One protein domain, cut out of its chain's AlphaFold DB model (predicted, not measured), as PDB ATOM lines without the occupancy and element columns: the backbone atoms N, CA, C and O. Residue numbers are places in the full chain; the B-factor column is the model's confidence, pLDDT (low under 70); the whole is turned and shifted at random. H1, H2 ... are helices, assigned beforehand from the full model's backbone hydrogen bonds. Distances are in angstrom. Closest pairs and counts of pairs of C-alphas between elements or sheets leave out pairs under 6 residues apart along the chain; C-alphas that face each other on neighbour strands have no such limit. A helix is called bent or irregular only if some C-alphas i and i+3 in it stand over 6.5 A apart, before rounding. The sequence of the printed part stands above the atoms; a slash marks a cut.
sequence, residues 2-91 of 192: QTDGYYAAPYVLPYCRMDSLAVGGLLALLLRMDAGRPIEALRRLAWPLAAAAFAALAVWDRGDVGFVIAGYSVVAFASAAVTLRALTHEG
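What this domain is: This is residues 2 to 91 of the 192 residues of the protein "Acyltransferase" of Planctomycetes bacterium (UniProt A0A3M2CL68). Three long helical pieces, H2, H4 and H3b, are side by side in a row, with H4 in the middle, H2 on one side of it and H3b on the other. H3b and H4 form a helical hairpin; the short arm H3a makes a corner with H3b at one end of the row, and H1 extends the length past the beginning of H2 at the other end. The printed part has 90 residues with four named helices, in the order H1, H2, H3, H4, and no named strand; its class is all helix. The whole is loose, with a radius of gyration of the C-alphas of 15.2 A, and elongated, spanning 51 by 26 by 22 A.

Where its parts are: Find C-alpha 4 at (48.241, 18.007, -20.487), where H1, residues 4 to 12, begins; it is only just irregular, with C-alphas 7 and 10 6.6 A apart. Next comes H2, residues 14 to 32, 26.2 A long; it is irregular, with C-alphas 16 and 19 7.8 A apart, and has a kink of 32 degrees near residue 21. H3, residues 37 to 59, was assigned as one helix by its hydrogen bonds but is bent, with C-alphas 44 and 47 7.1 A apart; its arms are H3a, residues 37 to 44, 11.0 A long, and H3b, residues 47 to 59, 18.6 A long. H4, residues 65 to 88, runs 34.9 A to C-alpha 88 at (41.197, 41.817, 12.723); it is only just irregular, with C-alphas 69 and 72 7.0 A apart, and has a kink of 37 degrees near residue 72.

How they stand to each other: Look first at the C-alphas of Pro 10 and Cys 16, 5.3 A apart, where H1 and H2 touch only at the corner, and only just, with 3 pairs of C-alphas within 8 A. H2 touches H4 with residues 19 to 27 alone, at a shallow tilt of 26 degrees, the same way; the closest C-alphas are those of Ser 20 and Ala 76, 5.0 A apart. H3a only just touches H4, with 3 pairs of C-alphas within 8 A, about perpendicular at 78 degrees; the closest C-alphas are those of Arg 43 and Arg 85, 6.6 A apart. In the hairpin, H3b touches H4 at a shallow tilt of 29 degrees, opposite ways, closest at the C-alphas of Ala 50 and Ala 78, 4.6 A apart. H2 and H3b are apart. In H3a and H3b each O i to N i+4 pair is within hydrogen-bond range; in H1 it is 3 of 5, in H2 11 of 15 and in H4 18 of 20.

The domain as a whole: The two C-alphas farthest apart are those of Gln 2 and Gly 91, 51.1 A. The printed part has no cut, and its three links are tight. Residues 32 to 37, of which 32 belongs to H2 and 37 to H3a, stand free. The mean pLDDT of the printed part is 82.0; residues 2 to 11, 14, 16, and 34 to 35 are under 70.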
ATOM      1  N   GLN A   2      51.487  15.536 -25.006       39.41
ATOM      2  CA  GLN A   2      51.696  14.695 -23.808       39.41
ATOM      3  C   GLN A   2      52.149  15.550 -22.604       39.41
ATOM      4  O   GLN A   2      52.928  15.117 -21.765       39.41
ATOM      5  N   THR A   3      51.688  16.801 -22.543       49.09
ATOM      6  CA  THR A   3      51.953  17.758 -21.450       49.09
ATOM      7  C   THR A   3      50.704  18.048 -20.615       49.09
ATOM      8  O   THR A   3      50.802  18.647 -19.549       49.09
ATOM      9  N   ASP A   4      49.531  17.580 -21.046       54.53
ATOM     10  CA  ASP A   4      48.241  18.007 -20.487       54.53
ATOM     11  C   ASP A   4      47.990  17.464 -19.067       54.53
ATOM     12  O   ASP A   4      47.306  18.099 -18.266       54.53
ATOM     13  N   GLY A   5      48.597  16.326 -18.708       53.75
ATOM     14  CA  GLY A   5      48.431  15.711 -17.386       53.75
ATOM     15  C   GLY A   5      49.085  16.497 -16.240       53.75
ATOM     16  O   GLY A   5      48.490  16.626 -15.170       53.75
ATOM     17  N   TYR A   6      50.275  17.071 -16.467       57.34
ATOM     18  CA  TYR A   6      51.012  17.822 -15.437       57.34
ATOM     19  C   TYR A   6      50.299  19.118 -15.046       57.34
ATOM     20  O   TYR A   6      50.234  19.452 -13.865       57.34
ATOM     21  N   TYR A   7      49.707  19.816 -16.017       60.47
ATOM     22  CA  TYR A   7      48.955  21.042 -15.750       60.47
ATOM     23  C   TYR A   7      47.574  20.778 -15.150       60.47
ATOM     24  O   TYR A   7      47.053  21.655 -14.473       60.47
ATOM     25  N   ALA A   8      46.989  19.592 -15.352       64.19
ATOM     26  CA  ALA A   8      45.693  19.232 -14.778       64.19
ATOM     27  C   ALA A   8      45.788  18.800 -13.304       64.19
ATOM     28  O   ALA A   8      44.863  19.051 -12.529       64.19
ATOM     29  N   ALA A   9      46.905  18.189 -12.894       67.75
ATOM     30  CA  ALA A   9      47.091  17.670 -11.537       67.75
ATOM     31  C   ALA A   9      46.800  18.705 -10.420       67.75
ATOM     32  O   ALA A   9      46.008  18.380  -9.533       67.75
ATOM     33  N   PRO A  10      47.287  19.967 -10.480       65.50
ATOM     34  CA  PRO A  10      46.974  20.999  -9.481       65.50
ATOM     35  C   PRO A  10      45.497  21.412  -9.382       65.50
ATOM     36  O   PRO A  10      45.130  22.114  -8.434       65.50
ATOM     37  N   TYR A  11      44.673  21.059 -10.373       64.56
ATOM     38  CA  TYR A  11      43.249  21.405 -10.432       64.56
ATOM     39  C   TYR A  11      42.332  20.222 -10.116       64.56
ATOM     40  O   TYR A  11      41.177  20.438  -9.760       64.56
ATOM     41  N   VAL A  12      42.829  18.990 -10.247       70.12
ATOM     42  CA  VAL A  12      42.038  17.764 -10.060       70.12
ATOM     43  C   VAL A  12      42.382  17.069  -8.741       70.12
ATOM     44  O   VAL A  12      41.501  16.492  -8.105       70.12
ATOM     45  N   LEU A  13      43.644  17.127  -8.301       75.44
ATOM     46  CA  LEU A  13      44.097  16.427  -7.100       75.44
ATOM     47  C   LEU A  13      44.027  17.342  -5.865       75.44
ATOM     48  O   LEU A  13      44.729  18.354  -5.813       75.44
ATOM     49  N   PRO A  14      43.263  16.970  -4.818       67.25
ATOM     50  CA  PRO A  14      43.130  17.794  -3.615       67.25
ATOM     51  C   PRO A  14      44.448  17.921  -2.833       67.25
ATOM     52  O   PRO A  14      44.678  18.926  -2.162       67.25
ATOM     53  N   TYR A  15      45.343  16.932  -2.949       73.38
ATOM     54  CA  TYR A  15      46.640  16.914  -2.265       73.38
ATOM     55  C   TYR A  15      47.563  18.058  -2.702       73.38
ATOM     56  O   TYR A  15      48.337  18.568  -1.896       73.38
ATOM     57  N   CYS A  16      47.437  18.523  -3.947       69.75
ATOM     58  CA  CYS A  16      48.272  19.587  -4.504       69.75
ATOM     59  C   CYS A  16      47.958  20.983  -3.933       69.75
ATOM     60  O   CYS A  16      48.615  21.947  -4.314       69.75
ATOM     61  N   ARG A  17      46.950  21.110  -3.055       74.50
ATOM     62  CA  ARG A  17      46.487  22.381  -2.462       74.50
ATOM     63  C   ARG A  17      46.479  22.371  -0.929       74.50
ATOM     64  O   ARG A  17      45.827  23.207  -0.298       74.50
ATOM     65  N   MET A  18      47.169  21.407  -0.312       83.81
ATOM     66  CA  MET A  18      47.255  21.296   1.151       83.81
ATOM     67  C   MET A  18      47.954  22.497   1.796       83.81
ATOM     68  O   MET A  18      47.635  22.846   2.929       83.81
ATOM     69  N   ASP A  19      48.848  23.162   1.068       86.12
ATOM     70  CA  ASP A  19      49.508  24.401   1.479       86.12
ATOM     71  C   ASP A  19      48.495  25.513   1.794       86.12
ATOM     72  O   ASP A  19      48.563  26.141   2.848       86.12
ATOM     73  N   SER A  20      47.485  25.691   0.944       86.44
ATOM     74  CA  SER A  20      46.433  26.696   1.114       86.44
ATOM     75  C   SER A  20      45.607  26.439   2.377       86.44
ATOM     76  O   SER A  20      45.304  27.363   3.136       86.44
ATOM     77  N   LEU A  21      45.289  25.167   2.638       87.50
ATOM     78  CA  LEU A  21      44.597  24.745   3.858       87.50
ATOM     79  C   LEU A  21      45.474  24.930   5.101       87.50
ATOM     80  O   LEU A  21      44.984  25.415   6.121       87.50
ATOM     81  N   ALA A  22      46.761  24.589   5.017       91.19
ATOM     82  CA  ALA A  22      47.712  24.744   6.112       91.19
ATOM     83  C   ALA A  22      47.917  26.218   6.484       91.19
ATOM     84  O   ALA A  22      47.876  26.556   7.665       91.19
ATOM     85  N   VAL A  23      48.061  27.110   5.498       91.75
ATOM     86  CA  VAL A  23      48.197  28.559   5.724       91.75
ATOM     87  C   VAL A  23      46.934  29.133   6.374       91.75
ATOM     88  O   VAL A  23      47.030  29.873   7.355       91.75
ATOM     89  N   GLY A  24      45.745  28.762   5.884       90.88
ATOM     90  CA  GLY A  24      44.478  29.178   6.495       90.88
ATOM     91  C   GLY A  24      44.302  28.646   7.923       90.88
ATOM     92  O   GLY A  24      43.885  29.387   8.816       90.88
ATOM     93  N   GLY A  25      44.669  27.385   8.162       91.25
ATOM     94  CA  GLY A  25      44.651  26.764   9.487       91.25
ATOM     95  C   GLY A  25      45.628  27.420  10.462       91.25
ATOM     96  O   GLY A  25      45.252  27.728  11.593       91.25
ATOM     97  N   LEU A  26      46.854  27.709  10.017       90.75
ATOM     98  CA  LEU A  26      47.856  28.427  10.802       90.75
ATOM     99  C   LEU A  26      47.367  29.829  11.170       90.75
ATOM    100  O   LEU A  26      47.449  30.213  12.333       90.75
ATOM    101  N   LEU A  27      46.799  30.570  10.215       90.38
ATOM    102  CA  LEU A  27      46.200  31.878  10.479       90.38
ATOM    103  C   LEU A  27      45.090  31.786  11.540       90.38
ATOM    104  O   LEU A  27      45.055  32.596  12.465       90.38
ATOM    105  N   ALA A  28      44.211  30.786  11.439       90.06
ATOM    106  CA  ALA A  28      43.147  30.571  12.418       90.06
ATOM    107  C   ALA A  28      43.692  30.237  13.818       90.06
ATOM    108  O   ALA A  28      43.147  30.715  14.813       90.06
ATOM    109  N   LEU A  29      44.769  29.449  13.914       89.19
ATOM    110  CA  LEU A  29      45.443  29.156  15.183       89.19
ATOM    111  C   LEU A  29      46.095  30.406  15.777       89.19
ATOM    112  O   LEU A  29      45.886  30.689  16.953       89.19
ATOM    113  N   LEU A  30      46.811  31.186  14.965       86.69
ATOM    114  CA  LEU A  30      47.446  32.434  15.400       86.69
ATOM    115  C   LEU A  30      46.426  33.447  15.932       86.69
ATOM    116  O   LEU A  30      46.691  34.107  16.933       86.69
ATOM    117  N   LEU A  31      45.254  33.537  15.293       85.25
ATOM    118  CA  LEU A  31      44.149  34.382  15.752       85.25
ATOM    119  C   LEU A  31      43.504  33.866  17.045       85.25
ATOM    120  O   LEU A  31      43.080  34.665  17.870       85.25
ATOM    121  N   ARG A  32      43.426  32.543  17.240       84.81
ATOM    122  CA  ARG A  32      42.827  31.937  18.443       84.81
ATOM    123  C   ARG A  32      43.738  31.950  19.662       84.81
ATOM    124  O   ARG A  32      43.239  32.000  20.778       84.81
ATOM    125  N   MET A  33      45.046  31.841  19.460       83.00
ATOM    126  CA  MET A  33      46.027  31.804  20.547       83.00
ATOM    127  C   MET A  33      46.348  33.191  21.117       83.00
ATOM    128  O   MET A  33      47.179  33.274  22.013       83.00
ATOM    129  N   ASP A  34      45.730  34.251  20.581       67.12
ATOM    130  CA  ASP A  34      46.025  35.652  20.890       67.12
ATOM    131  C   ASP A  34      47.537  35.909  20.952       67.12
ATOM    132  O   ASP A  34      48.105  36.332  21.958       67.12
ATOM    133  N   ALA A  35      48.227  35.565  19.857       63.25
ATOM    134  CA  ALA A  35      49.687  35.480  19.813       63.25
ATOM    135  C   ALA A  35      50.420  36.817  20.086       63.25
ATOM    136  O   ALA A  35      51.648  36.851  20.044       63.25
ATOM    137  N   GLY A  36      49.718  37.922  20.364       70.44
ATOM    138  CA  GLY A  36      50.295  39.185  20.825       70.44
ATOM    139  C   GLY A  36      51.123  39.926  19.766       70.44
ATOM    140  O   GLY A  36      50.650  40.264  18.683       70.44
ATOM    141  N   ARG A  37      52.392  40.227  20.070       70.00
ATOM    142  CA  ARG A  37      53.289  41.031  19.207       70.00
ATOM    143  C   ARG A  37      53.471  40.522  17.757       70.00
ATOM    144  O   ARG A  37      53.436  41.364  16.859       70.00
ATOM    145  N   PRO A  38      53.665  39.217  17.471       77.56
ATOM    146  CA  PRO A  38      53.806  38.719  16.099       77.56
ATOM    147  C   PRO A  38      52.580  38.978  15.218       77.56
ATOM    148  O   PRO A  38      52.750  39.299  14.040       77.56
ATOM    149  N   ILE A  39      51.357  38.898  15.757       81.69
ATOM    150  CA  ILE A  39      50.162  39.158  14.945       81.69
ATOM    151  C   ILE A  39      50.042  40.641  14.596       81.69
ATOM    152  O   ILE A  39      49.660  40.980  13.481       81.69
ATOM    153  N   GLU A  40      50.457  41.532  15.497       82.19
ATOM    154  CA  GLU A  40      50.463  42.972  15.245       82.19
ATOM    155  C   GLU A  40      51.495  43.371  14.179       82.19
ATOM    156  O   GLU A  40      51.185  44.141  13.267       82.19
ATOM    157  N   ALA A  41      52.698  42.790  14.220       82.31
ATOM    158  CA  ALA A  41      53.695  42.980  13.165       82.31
ATOM    159  C   ALA A  41      53.172  42.487  11.803       82.31
ATOM    160  O   ALA A  41      53.249  43.209  10.803       82.31
ATOM    161  N   LEU A  42      52.559  41.299  11.775       84.25
ATOM    162  CA  LEU A  42      51.976  40.736  10.560       84.25
ATOM    163  C   LEU A  42      50.810  41.589  10.037       84.25
ATOM    164  O   LEU A  42      50.704  41.804   8.833       84.25
ATOM    165  N   ARG A  43      49.972  42.152  10.917       84.00
ATOM    166  CA  ARG A  43      48.873  43.060  10.541       84.00
ATOM    167  C   ARG A  43      49.367  44.329   9.860       84.00
ATOM    168  O   ARG A  43      48.702  44.789   8.927       84.00
ATOM    169  N   ARG A  44      50.478  44.907  10.323       84.38
ATOM    170  CA  ARG A  44      51.088  46.103   9.713       84.38
ATOM    171  C   ARG A  44      51.655  45.793   8.334       84.38
ATOM    172  O   ARG A  44      51.498  46.594   7.417       84.38
ATOM    173  N   LEU A  45      52.251  44.613   8.182       87.38
ATOM    174  CA  LEU A  45      52.873  44.189   6.933       87.38
ATOM    175  C   LEU A  45      51.895  43.504   5.958       87.38
ATOM    176  O   LEU A  45      52.226  43.310   4.796       87.38
ATOM    177  N   ALA A  46      50.672  43.176   6.382       89.31
ATOM    178  CA  ALA A  46      49.726  42.417   5.564       89.31
ATOM    179  C   ALA A  46      49.328  43.128   4.261       89.31
ATOM    180  O   ALA A  46      49.279  42.481   3.222       89.31
ATOM    181  N   TRP A  47      49.079  44.442   4.281       88.88
ATOM    182  CA  TRP A  47      48.778  45.194   3.054       88.88
ATOM    183  C   TRP A  47      49.957  45.269   2.078       88.88
ATOM    184  O   TRP A  47      49.751  44.910   0.920       88.88
ATOM    185  N   PRO A  48      51.173  45.686   2.488       89.56
ATOM    186  CA  PRO A  48      52.302  45.710   1.565       89.56
ATOM    187  C   PRO A  48      52.682  44.307   1.078       89.56
ATOM    188  O   PRO A  48      52.985  44.161  -0.100       89.56
ATOM    189  N   LEU A  49      52.587  43.267   1.918       89.44
ATOM    190  CA  LEU A  49      52.816  41.884   1.478       89.44
ATOM    191  C   LEU A  49      51.763  41.412   0.484       89.44
ATOM    192  O   LEU A  49      52.120  40.832  -0.534       89.44
ATOM    193  N   ALA A  50      50.479  41.668   0.751       91.62
ATOM    194  CA  ALA A  50      49.414  41.314  -0.179       91.62
ATOM    195  C   ALA A  50      49.601  42.046  -1.512       91.62
ATOM    196  O   ALA A  50      49.555  41.413  -2.561       91.62
ATOM    197  N   ALA A  51      49.870  43.354  -1.483       91.75
ATOM    198  CA  ALA A  51      50.094  44.151  -2.685       91.75
ATOM    199  C   ALA A  51      51.314  43.666  -3.480       91.75
ATOM    200  O   ALA A  51      51.203  43.460  -4.686       91.75
ATOM    201  N   ALA A  52      52.447  43.420  -2.814       91.69
ATOM    202  CA  ALA A  52      53.652  42.896  -3.453       91.69
ATOM    203  C   ALA A  52      53.419  41.499  -4.045       91.69
ATOM    204  O   ALA A  52      53.810  41.242  -5.181       91.69
ATOM    205  N   ALA A  53      52.730  40.617  -3.315       91.25
ATOM    206  CA  ALA A  53      52.393  39.285  -3.796       91.25
ATOM    207  C   ALA A  53      51.451  39.346  -5.007       91.25
ATOM    208  O   ALA A  53      51.723  38.702  -6.014       91.25
ATOM    209  N   PHE A  54      50.386  40.154  -4.965       92.31
ATOM    210  CA  PHE A  54      49.484  40.320  -6.109       92.31
ATOM    211  C   PHE A  54      50.173  40.969  -7.312       92.31
ATOM    212  O   PHE A  54      49.914  40.553  -8.438       92.31
ATOM    213  N   ALA A  55      51.070  41.933  -7.095       92.50
ATOM    214  CA  ALA A  55      51.860  42.535  -8.166       92.50
ATOM    215  C   ALA A  55      52.805  41.511  -8.814       92.50
ATOM    216  O   ALA A  55      52.837  41.406 -10.037       92.50
ATOM    217  N   ALA A  56      53.508  40.704  -8.012       90.38
ATOM    218  CA  ALA A  56      54.350  39.623  -8.522       90.38
ATOM    219  C   ALA A  56      53.525  38.599  -9.320       90.38
ATOM    220  O   ALA A  56      53.881  38.248 -10.441       90.38
ATOM    221  N   LEU A  57      52.374  38.183  -8.786       90.56
ATOM    222  CA  LEU A  57      51.457  37.249  -9.445       90.56
ATOM    223  C   LEU A  57      50.839  37.799 -10.739       90.56
ATOM    224  O   LEU A  57      50.432  37.012 -11.590       90.56
ATOM    225  N   ALA A  58      50.721  39.121 -10.880       90.38
ATOM    226  CA  ALA A  58      50.163  39.746 -12.077       90.38
ATOM    227  C   ALA A  58      51.120  39.687 -13.278       90.38
ATOM    228  O   ALA A  58      50.657  39.689 -14.415       90.38
ATOM    229  N   VAL A  59      52.431  39.634 -13.023       91.44
ATOM    230  CA  VAL A  59      53.475  39.623 -14.063       91.44
ATOM    231  C   VAL A  59      54.067  38.221 -14.262       91.44
ATOM    232  O   VAL A  59      54.647  37.941 -15.307       91.44
ATOM    233  N   TRP A  60      53.908  37.319 -13.288       90.44
ATOM    234  CA  TRP A  60      54.390  35.943 -13.392       90.44
ATOM    235  C   TRP A  60      53.549  35.135 -14.387       90.44
ATOM    236  O   TRP A  60      52.339  34.968 -14.214       90.44
ATOM    237  N   ASP A  61      54.208  34.612 -15.421       87.25
ATOM    238  CA  ASP A  61      53.589  33.713 -16.389       87.25
ATOM    239  C   ASP A  61      53.003  32.469 -15.700       87.25
ATOM    240  O   ASP A  61      53.690  31.741 -14.986       87.25
ATOM    241  N   ARG A  62      51.714  32.208 -15.940       81.38
ATOM    242  CA  ARG A  62      50.999  31.063 -15.361       81.38
ATOM    243  C   ARG A  62      51.331  29.735 -16.041       81.38
ATOM    244  O   ARG A  62      50.977  28.690 -15.494       81.38
ATOM    245  N   GLY A  63      51.953  29.773 -17.222       80.62
ATOM    246  CA  GLY A  63      52.460  28.589 -17.917       80.62
ATOM    247  C   GLY A  63      53.790  28.072 -17.358       80.62
ATOM    248  O   GLY A  63      54.141  26.915 -17.607       80.62
ATOM    249  N   ASP A  64      54.497  28.901 -16.584       85.56
ATOM    250  CA  ASP A  64      55.791  28.578 -15.991       85.56
ATOM    251  C   ASP A  64      55.673  27.489 -14.910       85.56
ATOM    252  O   ASP A  64      54.787  27.501 -14.048       85.56
ATOM    253  N   VAL A  65      56.622  26.555 -14.920       83.00
ATOM    254  CA  VAL A  65      56.727  25.493 -13.912       83.00
ATOM    255  C   VAL A  65      56.966  26.099 -12.526       83.00
ATOM    256  O   VAL A  65      56.409  25.611 -11.539       83.00
ATOM    257  N   GLY A  66      57.717  27.204 -12.446       85.06
ATOM    258  CA  GLY A  66      57.914  27.950 -11.202       85.06
ATOM    259  C   GLY A  66      56.598  28.450 -10.598       85.06
ATOM    260  O   GLY A  66      56.386  28.328  -9.388       85.06
ATOM    261  N   PHE A  67      55.670  28.928 -11.432       84.56
ATOM    262  CA  PHE A  67      54.346  29.363 -10.983       84.56
ATOM    263  C   PHE A  67      53.511  28.198 -10.441       84.56
ATOM    264  O   PHE A  67      52.841  28.332  -9.415       84.56
ATOM    265  N   VAL A  68      53.569  27.035 -11.094       81.75
ATOM    266  CA  VAL A  68      52.847  25.837 -10.637       81.75
ATOM    267  C   VAL A  68      53.368  25.351  -9.281       81.75
ATOM    268  O   VAL A  68      52.568  24.928  -8.447       81.75
ATOM    269  N   ILE A  69      54.679  25.438  -9.042       83.25
ATOM    270  CA  ILE A  69      55.308  24.981  -7.794       83.25
ATOM    271  C   ILE A  69      55.103  25.985  -6.653       83.25
ATOM    272  O   ILE A  69      54.723  25.587  -5.555       83.25
ATOM    273  N   ALA A  70      55.366  27.272  -6.889       86.31
ATOM    274  CA  ALA A  70      55.421  28.283  -5.829       86.31
ATOM    275  C   ALA A  70      54.347  29.370  -5.959       86.31
ATOM    276  O   ALA A  70      53.874  29.895  -4.949       86.31
ATOM    277  N   GLY A  71      53.924  29.700  -7.180       86.94
ATOM    278  CA  GLY A  71      52.944  30.758  -7.441       86.94
ATOM    279  C   GLY A  71      51.620  30.528  -6.710       86.94
ATOM    280  O   GLY A  71      51.060  31.454  -6.123       86.94
ATOM    281  N   TYR A  72      51.144  29.285  -6.634       85.50
ATOM    282  CA  TYR A  72      49.935  28.967  -5.868       85.50
ATOM    283  C   TYR A  72      50.083  29.142  -4.355       85.50
ATOM    284  O   TYR A  72      49.146  29.625  -3.716       85.50
ATOM    285  N   SER A  73      51.249  28.846  -3.787       89.38
ATOM    286  CA  SER A  73      51.517  29.135  -2.378       89.38
ATOM    287  C   SER A  73      51.594  30.643  -2.133       89.38
ATOM    288  O   SER A  73      51.070  31.133  -1.133       89.38
ATOM    289  N   VAL A  74      52.144  31.415  -3.078       90.25
ATOM    290  CA  VAL A  74      52.118  32.887  -3.018       90.25
ATOM    291  C   VAL A  74      50.676  33.408  -3.018       90.25
ATOM    292  O   VAL A  74      50.347  34.278  -2.211       90.25
ATOM    293  N   VAL A  75      49.782  32.834  -3.834       90.06
ATOM    294  CA  VAL A  75      48.340  33.151  -3.797       90.06
ATOM    295  C   VAL A  75      47.739  32.839  -2.422       90.06
ATOM    296  O   VAL A  75      46.963  33.647  -1.903       90.06
ATOM    297  N   ALA A  76      48.097  31.704  -1.814       90.56
ATOM    298  CA  ALA A  76      47.615  31.329  -0.487       90.56
ATOM    299  C   ALA A  76      48.032  32.350   0.584       90.56
ATOM    300  O   ALA A  76      47.182  32.826   1.340       90.56
ATOM    301  N   PHE A  77      49.305  32.755   0.611       91.94
ATOM    302  CA  PHE A  77      49.794  33.769   1.553       91.94
ATOM    303  C   PHE A  77      49.192  35.156   1.299       91.94
ATOM    304  O   PHE A  77      48.793  35.827   2.254       91.94
ATOM    305  N   ALA A  78      49.058  35.572   0.036       92.19
ATOM    306  CA  ALA A  78      48.404  36.832  -0.319       92.19
ATOM    307  C   ALA A  78      46.948  36.860   0.176       92.19
ATOM    308  O   ALA A  78      46.510  37.821   0.815       92.19
ATOM    309  N   SER A  79      46.217  35.766  -0.045       91.06
ATOM    310  CA  SER A  79      44.828  35.610   0.403       91.06
ATOM    311  C   SER A  79      44.719  35.582   1.931       91.06
ATOM    312  O   SER A  79      43.811  36.190   2.501       91.06
ATOM    313  N   ALA A  80      45.665  34.932   2.614       92.06
ATOM    314  CA  ALA A  80      45.730  34.903   4.073       92.06
ATOM    315  C   ALA A  80      45.998  36.294   4.668       92.06
ATOM    316  O   ALA A  80      45.360  36.666   5.652       92.06
ATOM    317  N   ALA A  81      46.867  37.096   4.049       91.12
ATOM    318  CA  ALA A  81      47.126  38.472   4.473       91.12
ATOM    319  C   ALA A  81      45.872  39.359   4.351       91.12
ATOM    320  O   ALA A  81      45.535  40.089   5.287       91.12
ATOM    321  N   VAL A  82      45.126  39.248   3.243       90.88
ATOM    322  CA  VAL A  82      43.836  39.944   3.074       90.88
ATOM    323  C   VAL A  82      42.818  39.473   4.117       90.88
ATOM    324  O   VAL A  82      42.152  40.294   4.750       90.88
ATOM    325  N   THR A  83      42.742  38.163   4.355       90.94
ATOM    326  CA  THR A  83      41.838  37.567   5.351       90.94
ATOM    327  C   THR A  83      42.162  38.055   6.765       90.94
ATOM    328  O   THR A  83      41.262  38.464   7.494       90.94
ATOM    329  N   LEU A  84      43.444  38.114   7.139       90.44
ATOM    330  CA  LEU A  84      43.896  38.659   8.421       90.44
ATOM    331  C   LEU A  84      43.420  40.107   8.617       90.44
ATOM    332  O   LEU A  84      42.943  40.467   9.696       90.44
ATOM    333  N   ARG A  85      43.513  40.950   7.579       88.56
ATOM    334  CA  ARG A  85      43.023  42.337   7.636       88.56
ATOM    335  C   ARG A  85      41.504  42.414   7.749       88.56
ATOM    336  O   ARG A  85      41.009  43.260   8.489       88.56
ATOM    337  N   ALA A  86      40.782  41.552   7.037       87.81
ATOM    338  CA  ALA A  86      39.324  41.508   7.083       87.81
ATOM    339  C   ALA A  86      38.793  41.058   8.458       87.81
ATOM    340  O   ALA A  86      37.790  41.599   8.917       87.81
ATOM    341  N   LEU A  87      39.480  40.115   9.115       86.62
ATOM    342  CA  LEU A  87      39.078  39.558  10.413       86.62
ATOM    343  C   LEU A  87      39.497  40.423  11.609       86.62
ATOM    344  O   LEU A  87      38.757  40.523  12.574       86.62
ATOM    345  N   THR A  88      40.669  41.062  11.564       82.75
ATOM    346  CA  THR A  88      41.197  41.817  12.723       82.75
ATOM    347  C   THR A  88      40.752  43.276  12.785       82.75
ATOM    348  O   THR A  88      41.161  44.001  13.691       82.75
ATOM    349  N   HIS A  89      39.987  43.752  11.803       78.00
ATOM    350  CA  HIS A  89      39.469  45.118  11.770       78.00
ATOM    351  C   HIS A  89      37.957  45.093  11.548       78.00
ATOM    352  O   HIS A  89      37.445  45.503  10.497       78.00
ATOM    353  N   GLU A  90      37.250  44.581  12.554       71.38
ATOM    354  CA  GLU A  90      35.791  44.556  12.581       71.38
ATOM    355  C   GLU A  90      35.231  45.967  12.331       71.38
ATOM    356  O   GLU A  90      35.728  46.965  12.851       71.38
ATOM    357  N   GLY A  91      34.256  46.077  11.425       74.06
ATOM    358  CA  GLY A  91      33.660  47.363  11.039       74.06
ATOM    359  C   GLY A  91      34.474  48.217  10.053       74.06
ATOM    360  O   GLY A  91      33.973  49.239   9.580       74.06
TER     361      GLY A  91